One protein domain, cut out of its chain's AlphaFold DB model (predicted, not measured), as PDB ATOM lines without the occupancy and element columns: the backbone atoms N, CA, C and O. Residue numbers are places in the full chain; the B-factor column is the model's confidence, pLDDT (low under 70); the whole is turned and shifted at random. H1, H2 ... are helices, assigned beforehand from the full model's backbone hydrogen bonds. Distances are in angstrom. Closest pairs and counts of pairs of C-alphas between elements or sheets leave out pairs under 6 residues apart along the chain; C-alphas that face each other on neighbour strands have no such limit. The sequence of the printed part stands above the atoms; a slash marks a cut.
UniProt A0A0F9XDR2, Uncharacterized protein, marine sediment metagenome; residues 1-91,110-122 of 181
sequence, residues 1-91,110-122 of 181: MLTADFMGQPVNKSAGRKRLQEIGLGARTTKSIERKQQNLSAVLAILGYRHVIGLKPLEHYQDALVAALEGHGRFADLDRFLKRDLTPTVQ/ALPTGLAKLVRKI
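This is residues 1 to 91 and 110 to 122 of the 181 residues of an uncharacterized protein of marine sediment metagenome (UniProt A0A0F9XDR2). One long helix, H3, runs through the middle, with H2 across its first end, H4 and H6 by its last end, and the long loop of residues 48 to 62 folded back along it. H5 follows H4 at one side, and little H1 sits off H3 with no helix packed on it. The 104 printed residues hold six named helices, H1 to H6 in chain order, and no named strand: all helix, 58 residues in the helices. The whole is compact, with a radius of gyration of the C-alphas of 14.4 A and spans of 38 by 35 by 24 A.

H3, residues 30 to 47, touches H2, residues 13 to 22, with residues 30 to 34 alone; the closest C-alphas, Arg 17 and Thr 30, are 5.9 A apart, at a steep tilt of 63 degrees, opposite ways. With residues 43 to 47 alone it touches H6, residues 113 to 119; the C-alphas of Leu 47 and Val 119 come closest, 5.9 A, and the tilt of 67 degrees is only just steep. H4, residues 63 to 71, touches H6, closest at the C-alphas of Val 66 and Gly 114, 6.1 A. H4 and H5, residues 74 to 82, are close but not clearly touching, about perpendicular at 83 degrees. H1, residues 2 to 6, touches no helix. In each of the six helices every O i to N i+4 pair is within hydrogen-bond range.

H3 spans 25.7 A, from C-alpha 30 at (-29.264, 15.186, -27.992) to C-alpha 47 at (-23.065, 12.854, -52.875). H2 spans 14.3 A, and H6 ends at C-alpha 119, (-20.157, 16.075, -56.859).

The C-alphas of Gly 71 and Gln 91 are farthest apart, 39.3 A. Residues 92 to 109 are not printed; C-alphas 91 and 110 are 35.9 A apart across the cut. The link from H3 to H4 is long. Seventeen residues have pLDDT under 70, among them 85 to 91.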
ATOM      1  N   MET A   1     -20.671   4.024 -34.876       74.94
ATOM      2  CA  MET A   1     -22.063   4.136 -35.365       74.94
ATOM      3  C   MET A   1     -22.128   3.816 -36.852       74.94
ATOM      4  O   MET A   1     -22.600   2.742 -37.162       74.94
ATOM      5  N   LEU A   2     -21.571   4.654 -37.742       73.44
ATOM      6  CA  LEU A   2     -21.543   4.410 -39.199       73.44
ATOM      7  C   LEU A   2     -20.924   3.061 -39.598       73.44
ATOM      8  O   LEU A   2     -21.539   2.318 -40.342       73.44
ATOM      9  N   THR A   3     -19.758   2.705 -39.052       77.00
ATOM     10  CA  THR A   3     -19.117   1.412 -39.353       77.00
ATOM     11  C   THR A   3     -19.993   0.215 -38.974       77.00
ATOM     12  O   THR A   3     -20.111  -0.718 -39.753       77.00
ATOM     13  N   ALA A   4     -20.627   0.265 -37.798       76.12
ATOM     14  CA  ALA A   4     -21.513  -0.796 -37.318       76.12
ATOM     15  C   ALA A   4     -22.776  -0.907 -38.190       76.12
ATOM     16  O   ALA A   4     -23.158  -2.008 -38.566       76.12
ATOM     17  N   ASP A   5     -23.358   0.234 -38.583       76.62
ATOM     18  CA  ASP A   5     -24.501   0.294 -39.503       76.62
ATOM     19  C   ASP A   5     -24.153  -0.320 -40.866       76.62
ATOM     20  O   ASP A   5     -24.890  -1.143 -41.397       76.62
ATOM     21  N   PHE A   6     -22.978   0.014 -41.407       74.81
ATOM     22  CA  PHE A   6     -22.536  -0.502 -42.702       74.81
ATOM     23  C   PHE A   6     -22.257  -2.011 -42.665       74.81
ATOM     24  O   PHE A   6     -22.469  -2.679 -43.672       74.81
ATOM     25  N   MET A   7     -21.856  -2.548 -41.509       77.00
ATOM     26  CA  MET A   7     -21.698  -3.989 -41.269       77.00
ATOM     27  C   MET A   7     -23.032  -4.718 -40.998       77.00
ATOM     28  O   MET A   7     -23.038  -5.936 -40.819       77.00
ATOM     29  N   GLY A   8     -24.165  -4.007 -40.959       69.62
ATOM     30  CA  GLY A   8     -25.479  -4.579 -40.642       69.62
ATOM     31  C   GLY A   8     -25.683  -4.899 -39.158       69.62
ATOM     32  O   GLY A   8     -26.625  -5.604 -38.807       69.62
ATOM     33  N   GLN A   9     -24.817  -4.396 -38.275       79.31
ATOM     34  CA  GLN A   9     -24.970  -4.583 -36.835       79.31
ATOM     35  C   GLN A   9     -26.076  -3.668 -36.292       79.31
ATOM     36  O   GLN A   9     -26.191  -2.520 -36.730       79.31
ATOM     37  N   PRO A  10     -26.869  -4.117 -35.302       74.06
ATOM     38  CA  PRO A  10     -27.896  -3.281 -34.697       74.06
ATOM     39  C   PRO A  10     -27.267  -2.042 -34.054       74.06
ATOM     40  O   PRO A  10     -26.436  -2.124 -33.148       74.06
ATOM     41  N   VAL A  11     -27.678  -0.862 -34.518       76.56
ATOM     42  CA  VAL A  11     -27.161   0.413 -34.020       76.56
ATOM     43  C   VAL A  11     -28.156   1.057 -33.062       76.56
ATOM     44  O   VAL A  11     -29.186   1.594 -33.472       76.56
ATOM     45  N   ASN A  12     -27.801   1.111 -31.776       82.81
ATOM     46  CA  ASN A  12     -28.525   1.931 -30.810       82.81
ATOM     47  C   ASN A  12     -28.155   3.419 -30.986       82.81
ATOM     48  O   ASN A  12     -27.173   3.928 -30.435       82.81
ATOM     49  N   LYS A  13     -28.964   4.125 -31.780       80.12
ATOM     50  CA  LYS A  13     -28.768   5.545 -32.109       80.12
ATOM     51  C   LYS A  13     -28.887   6.455 -30.882       80.12
ATOM     52  O   LYS A  13     -28.173   7.454 -30.812       80.12
ATOM     53  N   SER A  14     -29.754   6.131 -29.915       81.38
ATOM     54  CA  SER A  14     -29.928   6.948 -28.704       81.38
ATOM     55  C   SER A  14     -28.710   6.839 -27.784       81.38
ATOM     56  O   SER A  14     -28.180   7.870 -27.366       81.38
ATOM     57  N   ALA A  15     -28.181   5.629 -27.580       82.56
ATOM     58  CA  ALA A  15     -26.927   5.409 -26.858       82.56
ATOM     59  C   ALA A  15     -25.742   6.104 -27.548       82.56
ATOM     60  O   ALA A  15     -24.932   6.760 -26.893       82.56
ATOM     61  N   GLY A  16     -25.674   6.044 -28.884       81.75
ATOM     62  CA  GLY A  16     -24.661   6.760 -29.661       81.75
ATOM     63  C   GLY A  16     -24.702   8.280 -29.456       81.75
ATOM     64  O   GLY A  16     -23.658   8.903 -29.272       81.75
ATOM     65  N   ARG A  17     -25.898   8.885 -29.439       84.50
ATOM     66  CA  ARG A  17     -26.074  10.326 -29.176       84.50
ATOM     67  C   ARG A  17     -25.698  10.698 -27.745       84.50
ATOM     68  O   ARG A  17     -25.062  11.730 -27.559       84.50
ATOM     69  N   LYS A  18     -26.050   9.860 -26.765       82.31
ATOM     70  CA  LYS A  18     -25.684  10.061 -25.357       82.31
ATOM     71  C   LYS A  18     -24.164  10.046 -25.175       82.31
ATOM     72  O   LYS A  18     -23.613  10.993 -24.630       82.31
ATOM     73  N   ARG A  19     -23.471   9.075 -25.780       83.38
ATOM     74  CA  ARG A  19     -22.000   9.034 -25.793       83.38
ATOM     75  C   ARG A  19     -21.390  10.286 -26.432       83.38
ATOM     76  O   ARG A  19     -20.428  10.831 -25.910       83.38
ATOM     77  N   LEU A  20     -21.948  10.771 -27.547       82.38
ATOM     78  CA  LEU A  20     -21.490  12.014 -28.194       82.38
ATOM     79  C   LEU A  20     -21.706  13.264 -27.325       82.38
ATOM     80  O   LEU A  20     -20.941  14.220 -27.430       82.38
ATOM     81  N   GLN A  21     -22.750  13.266 -26.498       82.38
ATOM     82  CA  GLN A  21     -23.014  14.327 -25.533       82.38
ATOM     83  C   GLN A  21     -22.003  14.286 -24.376       82.38
ATOM     84  O   GLN A  21     -21.471  15.328 -24.003       82.38
ATOM     85  N   GLU A  22     -21.701  13.089 -23.863       82.38
ATOM     86  CA  GLU A  22     -20.749  12.854 -22.767       82.38
ATOM     87  C   GLU A  22     -19.307  13.230 -23.140       82.38
ATOM     88  O   GLU A  22     -18.611  13.839 -22.335       82.38
ATOM     89  N   ILE A  23     -18.863  12.952 -24.373       80.19
ATOM     90  CA  ILE A  23     -17.497  13.287 -24.828       80.19
ATOM     91  C   ILE A  23     -17.271  14.780 -25.139       80.19
ATOM     92  O   ILE A  23     -16.222  15.147 -25.663       80.19
ATOM     93  N   GLY A  24     -18.229  15.658 -24.828       63.72
ATOM     94  CA  GLY A  24     -17.917  17.077 -24.648       63.72
ATOM     95  C   GLY A  24     -17.814  17.932 -25.915       63.72
ATOM     96  O   GLY A  24     -17.045  18.887 -25.940       63.72
ATOM     97  N   LEU A  25     -18.645  17.706 -26.941       63.22
ATOM     98  CA  LEU A  25     -18.805  18.652 -28.069       63.22
ATOM     99  C   LEU A  25     -19.603  19.931 -27.692       63.22
ATOM    100  O   LEU A  25     -20.430  20.402 -28.477       63.22
ATOM    101  N   GLY A  26     -19.355  20.473 -26.490       54.72
ATOM    102  CA  GLY A  26     -19.840  21.752 -25.955       54.72
ATOM    103  C   GLY A  26     -21.350  21.841 -25.743       54.72
ATOM    104  O   GLY A  26     -22.057  22.188 -26.677       54.72
ATOM    105  N   ALA A  27     -21.857  21.546 -24.538       66.25
ATOM    106  CA  ALA A  27     -23.256  21.759 -24.108       66.25
ATOM    107  C   ALA A  27     -24.364  21.346 -25.114       66.25
ATOM    108  O   ALA A  27     -25.498  21.827 -25.053       66.25
ATOM    109  N   ARG A  28     -24.066  20.470 -26.082       78.25
ATOM    110  CA  ARG A  28     -25.005  20.135 -27.150       78.25
ATOM    111  C   ARG A  28     -26.051  19.176 -26.624       78.25
ATOM    112  O   ARG A  28     -25.739  18.109 -26.106       78.25
ATOM    113  N   THR A  29     -27.310  19.539 -26.825       85.00
ATOM    114  CA  THR A  29     -28.434  18.647 -26.553       85.00
ATOM    115  C   THR A  29     -28.439  17.477 -27.536       85.00
ATOM    116  O   THR A  29     -27.989  17.598 -28.682       85.00
ATOM    117  N   THR A  30     -29.021  16.353 -27.125       83.94
ATOM    118  CA  THR A  30     -29.264  15.186 -27.992       83.94
ATOM    119  C   THR A  30     -29.981  15.569 -29.290       83.94
ATOM    120  O   THR A  30     -29.592  15.110 -30.363       83.94
ATOM    121  N   LYS A  31     -30.946  16.499 -29.218       84.88
ATOM    122  CA  LYS A  31     -31.654  17.078 -30.374       84.88
ATOM    123  C   LYS A  31     -30.718  17.826 -31.331       84.88
ATOM    124  O   LYS A  31     -30.848  17.711 -32.548       84.88
ATOM    125  N   SER A  32     -29.758  18.589 -30.805       85.50
ATOM    126  CA  SER A  32     -28.756  19.289 -31.623       85.50
ATOM    127  C   SER A  32     -27.830  18.305 -32.346       85.50
ATOM    128  O   SER A  32     -27.541  18.479 -33.533       85.50
ATOM    129  N   ILE A  33     -27.418  17.238 -31.653       84.50
ATOM    130  CA  ILE A  33     -26.592  16.162 -32.215       84.50
ATOM    131  C   ILE A  33     -27.352  15.438 -33.327       84.50
ATOM    132  O   ILE A  33     -26.827  15.311 -34.431       84.50
ATOM    133  N   GLU A  34     -28.594  15.024 -33.077       86.19
ATOM    134  CA  GLU A  34     -29.435  14.369 -34.080       86.19
ATOM    135  C   GLU A  34     -29.615  15.241 -35.320       86.19
ATOM    136  O   GLU A  34     -29.348  14.786 -36.430       86.19
ATOM    137  N   ARG A  35     -29.957  16.521 -35.144       85.62
ATOM    138  CA  ARG A  35     -30.107  17.456 -36.264       85.62
ATOM    139  C   ARG A  35     -28.823  17.570 -37.088       85.62
ATOM    140  O   ARG A  35     -28.876  17.624 -38.315       85.62
ATOM    141  N   LYS A  36     -27.650  17.593 -36.449       85.19
ATOM    142  CA  LYS A  36     -26.361  17.575 -37.162       85.19
ATOM    143  C   LYS A  36     -26.125  16.259 -37.904       85.19
ATOM    144  O   LYS A  36     -25.647  16.302 -39.033       85.19
ATOM    145  N   GLN A  37     -26.490  15.120 -37.321       84.44
ATOM    146  CA  GLN A  37     -26.416  13.830 -38.009       84.44
ATOM    147  C   GLN A  37     -27.353  13.793 -39.229       84.44
ATOM    148  O   GLN A  37     -26.937  13.328 -40.282       84.44
ATOM    149  N   GLN A  38     -28.567  14.344 -39.137       85.56
ATOM    150  CA  GLN A  38     -29.489  14.431 -40.278       85.56
ATOM    151  C   GLN A  38     -28.968  15.361 -41.388       85.56
ATOM    152  O   GLN A  38     -29.111  15.046 -42.568       85.56
ATOM    153  N   ASN A  39     -28.321  16.481 -41.029       86.75
ATOM    154  CA  ASN A  39     -27.627  17.340 -41.997       86.75
ATOM    155  C   ASN A  39     -26.517  16.573 -42.734       86.75
ATOM    156  O   ASN A  39     -26.382  16.698 -43.946       86.75
ATOM    157  N   LEU A  40     -25.727  15.773 -42.008       84.12
ATOM    158  CA  LEU A  40     -24.691  14.934 -42.613       84.12
ATOM    159  C   LEU A  40     -25.302  13.882 -43.544       84.12
ATOM    160  O   LEU A  40     -24.828  13.742 -44.665       84.12
ATOM    161  N   SER A  41     -26.375  13.200 -43.129       85.19
ATOM    162  CA  SER A  41     -27.089  12.252 -43.995       85.19
ATOM    163  C   SER A  41     -27.582  12.904 -45.286       85.19
ATOM    164  O   SER A  41     -27.475  12.287 -46.338       85.19
ATOM    165  N   ALA A  42     -28.062  14.151 -45.233       84.88
ATOM    166  CA  ALA A  42     -28.466  14.901 -46.425       84.88
ATOM    167  C   ALA A  42     -27.301  15.130 -47.391       84.88
ATOM    168  O   ALA A  42     -27.402  14.787 -48.567       84.88
ATOM    169  N   VAL A  43     -26.166  15.625 -46.891       85.19
ATOM    170  CA  VAL A  43     -24.968  15.839 -47.717       85.19
ATOM    171  C   VAL A  43     -24.472  14.518 -48.320       85.19
ATOM    172  O   VAL A  43     -24.188  14.461 -49.513       85.19
ATOM    173  N   LEU A  44     -24.417  13.440 -47.531       85.06
ATOM    174  CA  LEU A  44     -23.988  12.119 -48.003       85.06
ATOM    175  C   LEU A  44     -24.926  11.543 -49.067       85.06
ATOM    176  O   LEU A  44     -24.446  11.047 -50.084       85.06
ATOM    177  N   ALA A  45     -26.242  11.648 -48.864       82.06
ATOM    178  CA  ALA A  45     -27.238  11.174 -49.819       82.06
ATOM    179  C   ALA A  45     -27.101  11.885 -51.171       82.06
ATOM    180  O   ALA A  45     -27.102  11.234 -52.213       82.06
ATOM    181  N   ILE A  46     -26.898  13.205 -51.162       80.81
ATOM    182  CA  ILE A  46     -26.706  13.978 -52.392       80.81
ATOM    183  C   ILE A  46     -25.399  13.595 -53.100       80.81
ATOM    184  O   ILE A  46     -25.367  13.447 -54.321       80.81
ATOM    185  N   LEU A  47     -24.326  13.368 -52.338       81.31
ATOM    186  CA  LEU A  47     -23.065  12.854 -52.875       81.31
ATOM    187  C   LEU A  47     -23.180  11.396 -53.359       81.31
ATOM    188  O   LEU A  47     -22.304  10.916 -54.068       81.31
ATOM    189  N   GLY A  48     -24.280  10.697 -53.067       79.50
ATOM    190  CA  GLY A  48     -24.510   9.296 -53.429       79.50
ATOM    191  C   GLY A  48     -23.761   8.293 -52.563       79.50
ATOM    192  O   GLY A  48     -23.572   7.159 -52.987       79.50
ATOM    193  N   TYR A  49     -23.336   8.693 -51.367       83.50
ATOM    194  CA  TYR A  49     -22.795   7.762 -50.387       83.50
ATOM    195  C   TYR A  49     -23.903   7.150 -49.536       83.50
ATOM    196  O   TYR A  49     -24.955   7.755 -49.290       83.50
ATOM    197  N   ARG A  50     -23.623   5.959 -49.000       80.38
ATOM    198  CA  ARG A  50     -24.447   5.363 -47.951       80.38
ATOM    199  C   ARG A  50     -24.454   6.279 -46.721       80.38
ATOM    200  O   ARG A  50     -23.438   6.857 -46.338       80.38
ATOM    201  N   HIS A  51     -25.612   6.388 -46.086       82.62
ATOM    202  CA  HIS A  51     -25.799   7.067 -44.810       82.62
ATOM    203  C   HIS A  51     -26.530   6.131 -43.844       82.62
ATOM    204  O   HIS A  51     -27.027   5.082 -44.249       82.62
ATOM    205  N   VAL A  52     -26.568   6.503 -42.564       78.88
ATOM    206  CA  VAL A  52     -27.157   5.663 -41.511       78.88
ATOM    207  C   VAL A  52     -28.640   5.419 -41.784       78.88
ATOM    208  O   VAL A  52     -29.416   6.377 -41.877       78.88
ATOM    209  N   ILE A  53     -29.038   4.148 -41.864       72.06
ATOM    210  CA  ILE A  53     -30.421   3.746 -42.165       72.06
ATOM    211  C   ILE A  53     -31.364   4.230 -41.057       72.06
ATOM    212  O   ILE A  53     -31.055   4.168 -39.866       72.06
ATOM    213  N   GLY A  54     -32.545   4.738 -41.428       74.44
ATOM    214  CA  GLY A  54     -33.551   5.237 -40.482       74.44
ATOM    215  C   GLY A  54     -33.139   6.522 -39.756       74.44
ATOM    216  O   GLY A  54     -33.627   6.792 -38.660       74.44
ATOM    217  N   LEU A  55     -32.191   7.279 -40.308       78.50
ATOM    218  CA  LEU A  55     -31.923   8.656 -39.919       78.50
ATOM    219  C   LEU A  55     -32.307   9.563 -41.091       78.50
ATOM    220  O   LEU A  55     -31.531   9.710 -42.033       78.50
ATOM    221  N   LYS A  56     -33.509  10.148 -41.025       78.88
ATOM    222  CA  LYS A  56     -34.087  10.937 -42.121       78.88
ATOM    223  C   LYS A  56     -33.146  12.090 -42.518       78.88
ATOM    224  O   LYS A  56     -32.879  12.946 -41.670       78.88
ATOM    225  N   PRO A  57     -32.656  12.133 -43.770       79.06
ATOM    226  CA  PRO A  57     -31.961  13.298 -44.303       79.06
ATOM    227  C   PRO A  57     -32.835  14.554 -44.203       79.06
ATOM    228  O   PRO A  57     -34.033  14.496 -44.475       79.06
ATOM    229  N   LEU A  58     -32.251  15.687 -43.807       77.94
ATOM    230  CA  LEU A  58     -32.962  16.967 -43.869       77.94
ATOM    231  C   LEU A  58     -33.099  17.433 -45.321       77.94
ATOM    232  O   LEU A  58     -32.165  17.297 -46.105       77.94
ATOM    233  N   GLU A  59     -34.238  18.046 -45.643       66.50
ATOM    234  CA  GLU A  59     -34.485  18.671 -46.953       66.50
ATOM    235  C   GLU A  59     -33.547  19.860 -47.200       66.50
ATOM    236  O   GLU A  59     -33.103  20.101 -48.320       66.50
ATOM    237  N   HIS A  60     -33.178  20.557 -46.122       69.25
ATOM    238  CA  HIS A  60     -32.217  21.651 -46.132       69.25
ATOM    239  C   HIS A  60     -31.046  21.330 -45.207       69.25
ATOM    240  O   HIS A  60     -31.232  21.028 -44.023       69.25
ATOM    241  N   TYR A  61     -29.834  21.406 -45.749       71.94
ATOM    242  CA  TYR A  61     -28.598  21.205 -45.004       71.94
ATOM    243  C   TYR A  61     -27.834  22.524 -44.827       71.94
ATOM    244  O   TYR A  61     -28.105  23.513 -45.496       71.94
ATOM    245  N   GLN A  62     -26.883  22.556 -43.893       76.19
ATOM    246  CA  GLN A  62     -26.092  23.759 -43.606       76.19
ATOM    247  C   GLN A  62     -24.878  23.888 -44.537       76.19
ATOM    248  O   GLN A  62     -24.012  23.010 -44.520       76.19
ATOM    249  N   ASP A  63     -24.739  25.020 -45.233       76.00
ATOM    250  CA  ASP A  63     -23.608  25.307 -46.142       76.00
ATOM    251  C   ASP A  63     -22.235  25.230 -45.465       76.00
ATOM    252  O   ASP A  63     -21.247  24.826 -46.077       76.00
ATOM    253  N   ALA A  64     -22.171  25.525 -44.164       79.31
ATOM    254  CA  ALA A  64     -20.947  25.410 -43.374       79.31
ATOM    255  C   ALA A  64     -20.338  23.993 -43.400       79.31
ATOM    256  O   ALA A  64     -19.124  23.844 -43.283       79.31
ATOM    257  N   LEU A  65     -21.155  22.942 -43.563       78.88
ATOM    258  CA  LEU A  65     -20.653  21.570 -43.710       78.88
ATOM    259  C   LEU A  65     -19.947  21.372 -45.052       78.88
ATOM    260  O   LEU A  65     -18.896  20.737 -45.098       78.88
ATOM    261  N   VAL A  66     -20.503  21.934 -46.124       80.12
ATOM    262  CA  VAL A  66     -19.909  21.877 -47.462       80.12
ATOM    263  C   VAL A  66     -18.594  22.649 -47.476       80.12
ATOM    264  O   VAL A  66     -17.572  22.098 -47.876       80.12
ATOM    265  N   ALA A  67     -18.584  23.867 -46.928       79.31
ATOM    266  CA  ALA A  67     -17.374  24.675 -46.801       79.31
ATOM    267  C   ALA A  67     -16.279  23.963 -45.985       79.31
ATOM    268  O   ALA A  67     -15.108  23.991 -46.358       79.31
ATOM    269  N   ALA A  68     -16.645  23.266 -44.902       80.38
ATOM    270  CA  ALA A  68     -15.690  22.499 -44.107       80.38
ATOM    271  C   ALA A  68     -15.070  21.327 -44.891       80.38
ATOM    272  O   ALA A  68     -13.870  21.081 -44.763       80.38
ATOM    273  N   LEU A  69     -15.865  20.624 -45.706       79.69
ATOM    274  CA  LEU A  69     -15.388  19.534 -46.565       79.69
ATOM    275  C   LEU A  69     -14.492  20.039 -47.700       79.69
ATOM    276  O   LEU A  69     -13.504  19.382 -48.031       79.69
ATOM    277  N   GLU A  70     -14.811  21.200 -48.277       76.62
ATOM    278  CA  GLU A  70     -14.002  21.828 -49.322       76.62
ATOM    279  C   GLU A  70     -12.680  22.387 -48.784       76.62
ATOM    280  O   GLU A  70     -11.627  22.102 -49.353       76.62
ATOM    281  N   GLY A  71     -12.726  23.158 -47.693       70.38
ATOM    282  CA  GLY A  71     -11.590  23.948 -47.210       70.38
ATOM    283  C   GLY A  71     -10.496  23.162 -46.488       70.38
ATOM    284  O   GLY A  71      -9.373  23.641 -46.404       70.38
ATOM    285  N   HIS A  72     -10.787  21.961 -45.979       67.62
ATOM    286  CA  HIS A  72      -9.836  21.208 -45.145       67.62
ATOM    287  C   HIS A  72      -9.217  19.986 -45.842       67.62
ATOM    288  O   HIS A  72      -8.596  19.167 -45.173       67.62
ATOM    289  N   GLY A  73      -9.456  19.762 -47.142       68.81
ATOM    290  CA  GLY A  73      -8.975  18.554 -47.847       68.81
ATOM    291  C   GLY A  73      -9.599  17.228 -47.371       68.81
ATOM    292  O   GLY A  73      -9.391  16.182 -47.979       68.81
ATOM    293  N   ARG A  74     -10.451  17.275 -46.340       79.31
ATOM    294  CA  ARG A  74     -11.086  16.124 -45.677       79.31
ATOM    295  C   ARG A  74     -12.051  15.345 -46.563       79.31
ATOM    296  O   ARG A  74     -12.482  14.259 -46.184       79.31
ATOM    297  N   PHE A  75     -12.419  15.894 -47.721       82.56
ATOM    298  CA  PHE A  75     -13.253  15.191 -48.686       82.56
ATOM    299  C   PHE A  75     -12.587  13.905 -49.191       82.56
ATOM    300  O   PHE A  75     -13.276  12.905 -49.318       82.56
ATOM    301  N   ALA A  76     -11.269  13.898 -49.423       82.38
ATOM    302  CA  ALA A  76     -10.566  12.708 -49.910       82.38
ATOM    303  C   ALA A  76     -10.542  11.578 -48.865       82.38
ATOM    304  O   ALA A  76     -10.778  10.417 -49.197       82.38
ATOM    305  N   ASP A  77     -10.322  11.917 -47.592       84.38
ATOM    306  CA  ASP A  77     -10.373  10.946 -46.493       84.38
ATOM    307  C   ASP A  77     -11.784  10.385 -46.306       84.38
ATOM    308  O   ASP A  77     -11.967   9.186 -46.092       84.38
ATOM    309  N   LEU A  78     -12.792  11.257 -46.412       82.88
ATOM    310  CA  LEU A  78     -14.193  10.867 -46.338       82.88
ATOM    311  C   LEU A  78     -14.578   9.952 -47.505       82.88
ATOM    312  O   LEU A  78     -15.196   8.918 -47.272       82.88
ATOM    313  N   ASP A  79     -14.187  10.302 -48.732       84.06
ATOM    314  CA  ASP A  79     -14.398   9.494 -49.936       84.06
ATOM    315  C   ASP A  79     -13.790   8.096 -49.769       84.06
ATOM    316  O   ASP A  79     -14.487   7.091 -49.904       84.06
ATOM    317  N   ARG A  80     -12.520   8.022 -49.350       84.12
ATOM    318  CA  ARG A  80     -11.832   6.752 -49.082       84.12
ATOM    319  C   ARG A  80     -12.538   5.925 -48.008       84.12
ATOM    320  O   ARG A  80     -12.673   4.714 -48.159       84.12
ATOM    321  N   PHE A  81     -12.976   6.556 -46.919       83.50
ATOM    322  CA  PHE A  81     -13.678   5.866 -45.837       83.50
ATOM    323  C   PHE A  81     -15.032   5.308 -46.292       83.50
ATOM    324  O   PHE A  81     -15.377   4.182 -45.937       83.50
ATOM    325  N   LEU A  82     -15.795   6.082 -47.066       81.38
ATOM    326  CA  LEU A  82     -17.150   5.724 -47.496       81.38
ATOM    327  C   LEU A  82     -17.177   4.729 -48.658       81.38
ATOM    328  O   LEU A  82     -18.143   3.982 -48.772       81.38
ATOM    329  N   LYS A  83     -16.130   4.704 -49.489       78.19
ATOM    330  CA  LYS A  83     -15.931   3.700 -50.545       78.19
ATOM    331  C   LYS A  83     -15.362   2.381 -50.037       78.19
ATOM    332  O   LYS A  83     -15.241   1.444 -50.815       78.19
ATOM    333  N   ARG A  84     -14.961   2.295 -48.765       76.81
ATOM    334  CA  ARG A  84     -14.467   1.034 -48.218       76.81
ATOM    335  C   ARG A  84     -15.588   0.003 -48.289       76.81
ATOM    336  O   ARG A  84     -16.624   0.207 -47.656       76.81
ATOM    337  N   ASP A  85     -15.342  -1.099 -48.992       61.69
ATOM    338  CA  ASP A  85     -16.253  -2.238 -49.015       61.69
ATOM    339  C   ASP A  85     -16.424  -2.771 -47.596       61.69
ATOM    340  O   ASP A  85     -15.561  -3.423 -47.010       61.69
ATOM    341  N   LEU A  86     -17.559  -2.413 -47.011       59.69
ATOM    342  CA  LEU A  86     -18.089  -3.060 -45.833       59.69
ATOM    343  C   LEU A  86     -19.182  -3.973 -46.347       59.69
ATOM    344  O   LEU A  86     -20.296  -3.520 -46.605       59.69
ATOM    345  N   THR A  87     -18.817  -5.240 -46.553       54.75
ATOM    346  CA  THR A  87     -19.747  -6.290 -46.957       54.75
ATOM    347  C   THR A  87     -20.899  -6.292 -45.957       54.75
ATOM    348  O   THR A  87     -20.675  -6.577 -44.776       54.75
ATOM    349  N   PRO A  88     -22.116  -5.900 -46.372       55.72
ATOM    350  CA  PRO A  88     -23.243  -5.913 -45.465       55.72
ATOM    351  C   PRO A  88     -23.519  -7.361 -45.074       55.72
ATOM    352  O   PRO A  88     -23.501  -8.255 -45.920       55.72
ATOM    353  N   THR A  89     -23.808  -7.591 -43.795       54.22
ATOM    354  CA  THR A  89     -24.416  -8.855 -43.382       54.22
ATOM    355  C   THR A  89     -25.776  -8.938 -44.073       54.22
ATOM    356  O   THR A  89     -26.665  -8.136 -43.778       54.22
ATOM    357  N   VAL A  90     -25.917  -9.852 -45.034       56.81
ATOM    358  CA  VAL A  90     -27.196 -10.127 -45.697       56.81
ATOM    359  C   VAL A  90     -28.144 -10.656 -44.627       56.81
ATOM    360  O   VAL A  90     -27.916 -11.730 -44.073       56.81
ATOM    361  N   GLN A  91     -29.174  -9.881 -44.285       57.16
ATOM    362  CA  GLN A  91     -30.220 -10.390 -43.407       57.16
ATOM    363  C   GLN A  91     -31.110 -11.351 -44.204       57.16
ATOM    364  O   GLN A  91     -31.456 -11.035 -45.346       57.16
ATOM    365  N   ALA A 110     -32.278  21.864 -57.524       67.88
ATOM    366  CA  ALA A 110     -30.991  22.379 -57.971       67.88
ATOM    367  C   ALA A 110     -29.956  22.245 -56.842       67.88
ATOM    368  O   ALA A 110     -30.235  22.571 -55.687       67.88
ATOM    369  N   LEU A 111     -28.760  21.762 -57.180       70.44
ATOM    370  CA  LEU A 111     -27.673  21.618 -56.216       70.44
ATOM    371  C   LEU A 111     -27.048  22.986 -55.906       70.44
ATOM    372  O   LEU A 111     -26.640  23.684 -56.836       70.44
ATOM    373  N   PRO A 112     -26.881  23.346 -54.625       74.81
ATOM    374  CA  PRO A 112     -26.057  24.481 -54.228       74.81
ATOM    375  C   PRO A 112     -24.623  24.369 -54.763       74.81
ATOM    376  O   PRO A 112     -24.053  23.275 -54.839       74.81
ATOM    377  N   THR A 113     -24.012  25.507 -55.099       75.94
ATOM    378  CA  THR A 113     -22.733  25.587 -55.829       75.94
ATOM    379  C   THR A 113     -21.594  24.796 -55.180       75.94
ATOM    380  O   THR A 113     -20.852  24.109 -55.880       75.94
ATOM    381  N   GLY A 114     -21.446  24.855 -53.852       76.44
ATOM    382  CA  GLY A 114     -20.399  24.101 -53.148       76.44
ATOM    383  C   GLY A 114     -20.606  22.586 -53.241       76.44
ATOM    384  O   GLY A 114     -19.665  21.821 -53.432       76.44
ATOM    385  N   LEU A 115     -21.856  22.122 -53.202       78.19
ATOM    386  CA  LEU A 115     -22.134  20.697 -53.327       78.19
ATOM    387  C   LEU A 115     -21.964  20.219 -54.770       78.19
ATOM    388  O   LEU A 115     -21.426  19.138 -54.991       78.19
ATOM    389  N   ALA A 116     -22.318  21.050 -55.753       82.06
ATOM    390  CA  ALA A 116     -22.028  20.779 -57.157       82.06
ATOM    391  C   ALA A 116     -20.517  20.601 -57.407       82.06
ATOM    392  O   ALA A 116     -20.115  19.702 -58.145       82.06
ATOM    393  N   LYS A 117     -19.659  21.396 -56.753       83.12
ATOM    394  CA  LYS A 117     -18.197  21.219 -56.813       83.12
ATOM    395  C   LYS A 117     -17.748  19.887 -56.217       83.12
ATOM    396  O   LYS A 117     -16.914  19.220 -56.822       83.12
ATOM    397  N   LEU A 118     -18.293  19.481 -55.069       82.75
ATOM    398  CA  LEU A 118     -17.979  18.183 -54.463       82.75
ATOM    399  C   LEU A 118     -18.451  17.009 -55.330       82.75
ATOM    400  O   LEU A 118     -17.699  16.058 -55.515       82.75
ATOM    401  N   VAL A 119     -19.646  17.091 -55.923       83.88
ATOM    402  CA  VAL A 119     -20.157  16.075 -56.859       83.88
ATOM    403  C   VAL A 119     -19.224  15.916 -58.062       83.88
ATOM    404  O   VAL A 119     -18.950  14.794 -58.466       83.88
ATOM    405  N   ARG A 120     -18.661  17.011 -58.591       84.19
ATOM    406  CA  ARG A 120     -17.685  16.963 -59.699       84.19
ATOM    407  C   ARG A 120     -16.360  16.283 -59.336       84.19
ATOM    408  O   ARG A 120     -15.623  15.917 -60.243       84.19
ATOM    409  N   LYS A 121     -16.046  16.125 -58.046       84.50
ATOM    410  CA  LYS A 121     -14.864  15.376 -57.581       84.50
ATOM    411  C   LYS A 121     -15.104  13.863 -57.533       84.50
ATOM    412  O   LYS A 121     -14.153  13.114 -57.337       84.50
ATOM    413  N   ILE A 122     -16.351  13.416 -57.669       82.25
ATOM    414  CA  ILE A 122     -16.708  11.997 -57.709       82.25
ATOM    415  C   ILE A 122     -16.591  11.515 -59.152       82.25
ATOM    416  O   ILE A 122     -17.135  12.152 -60.049       82.25
TER     417      ILE A 122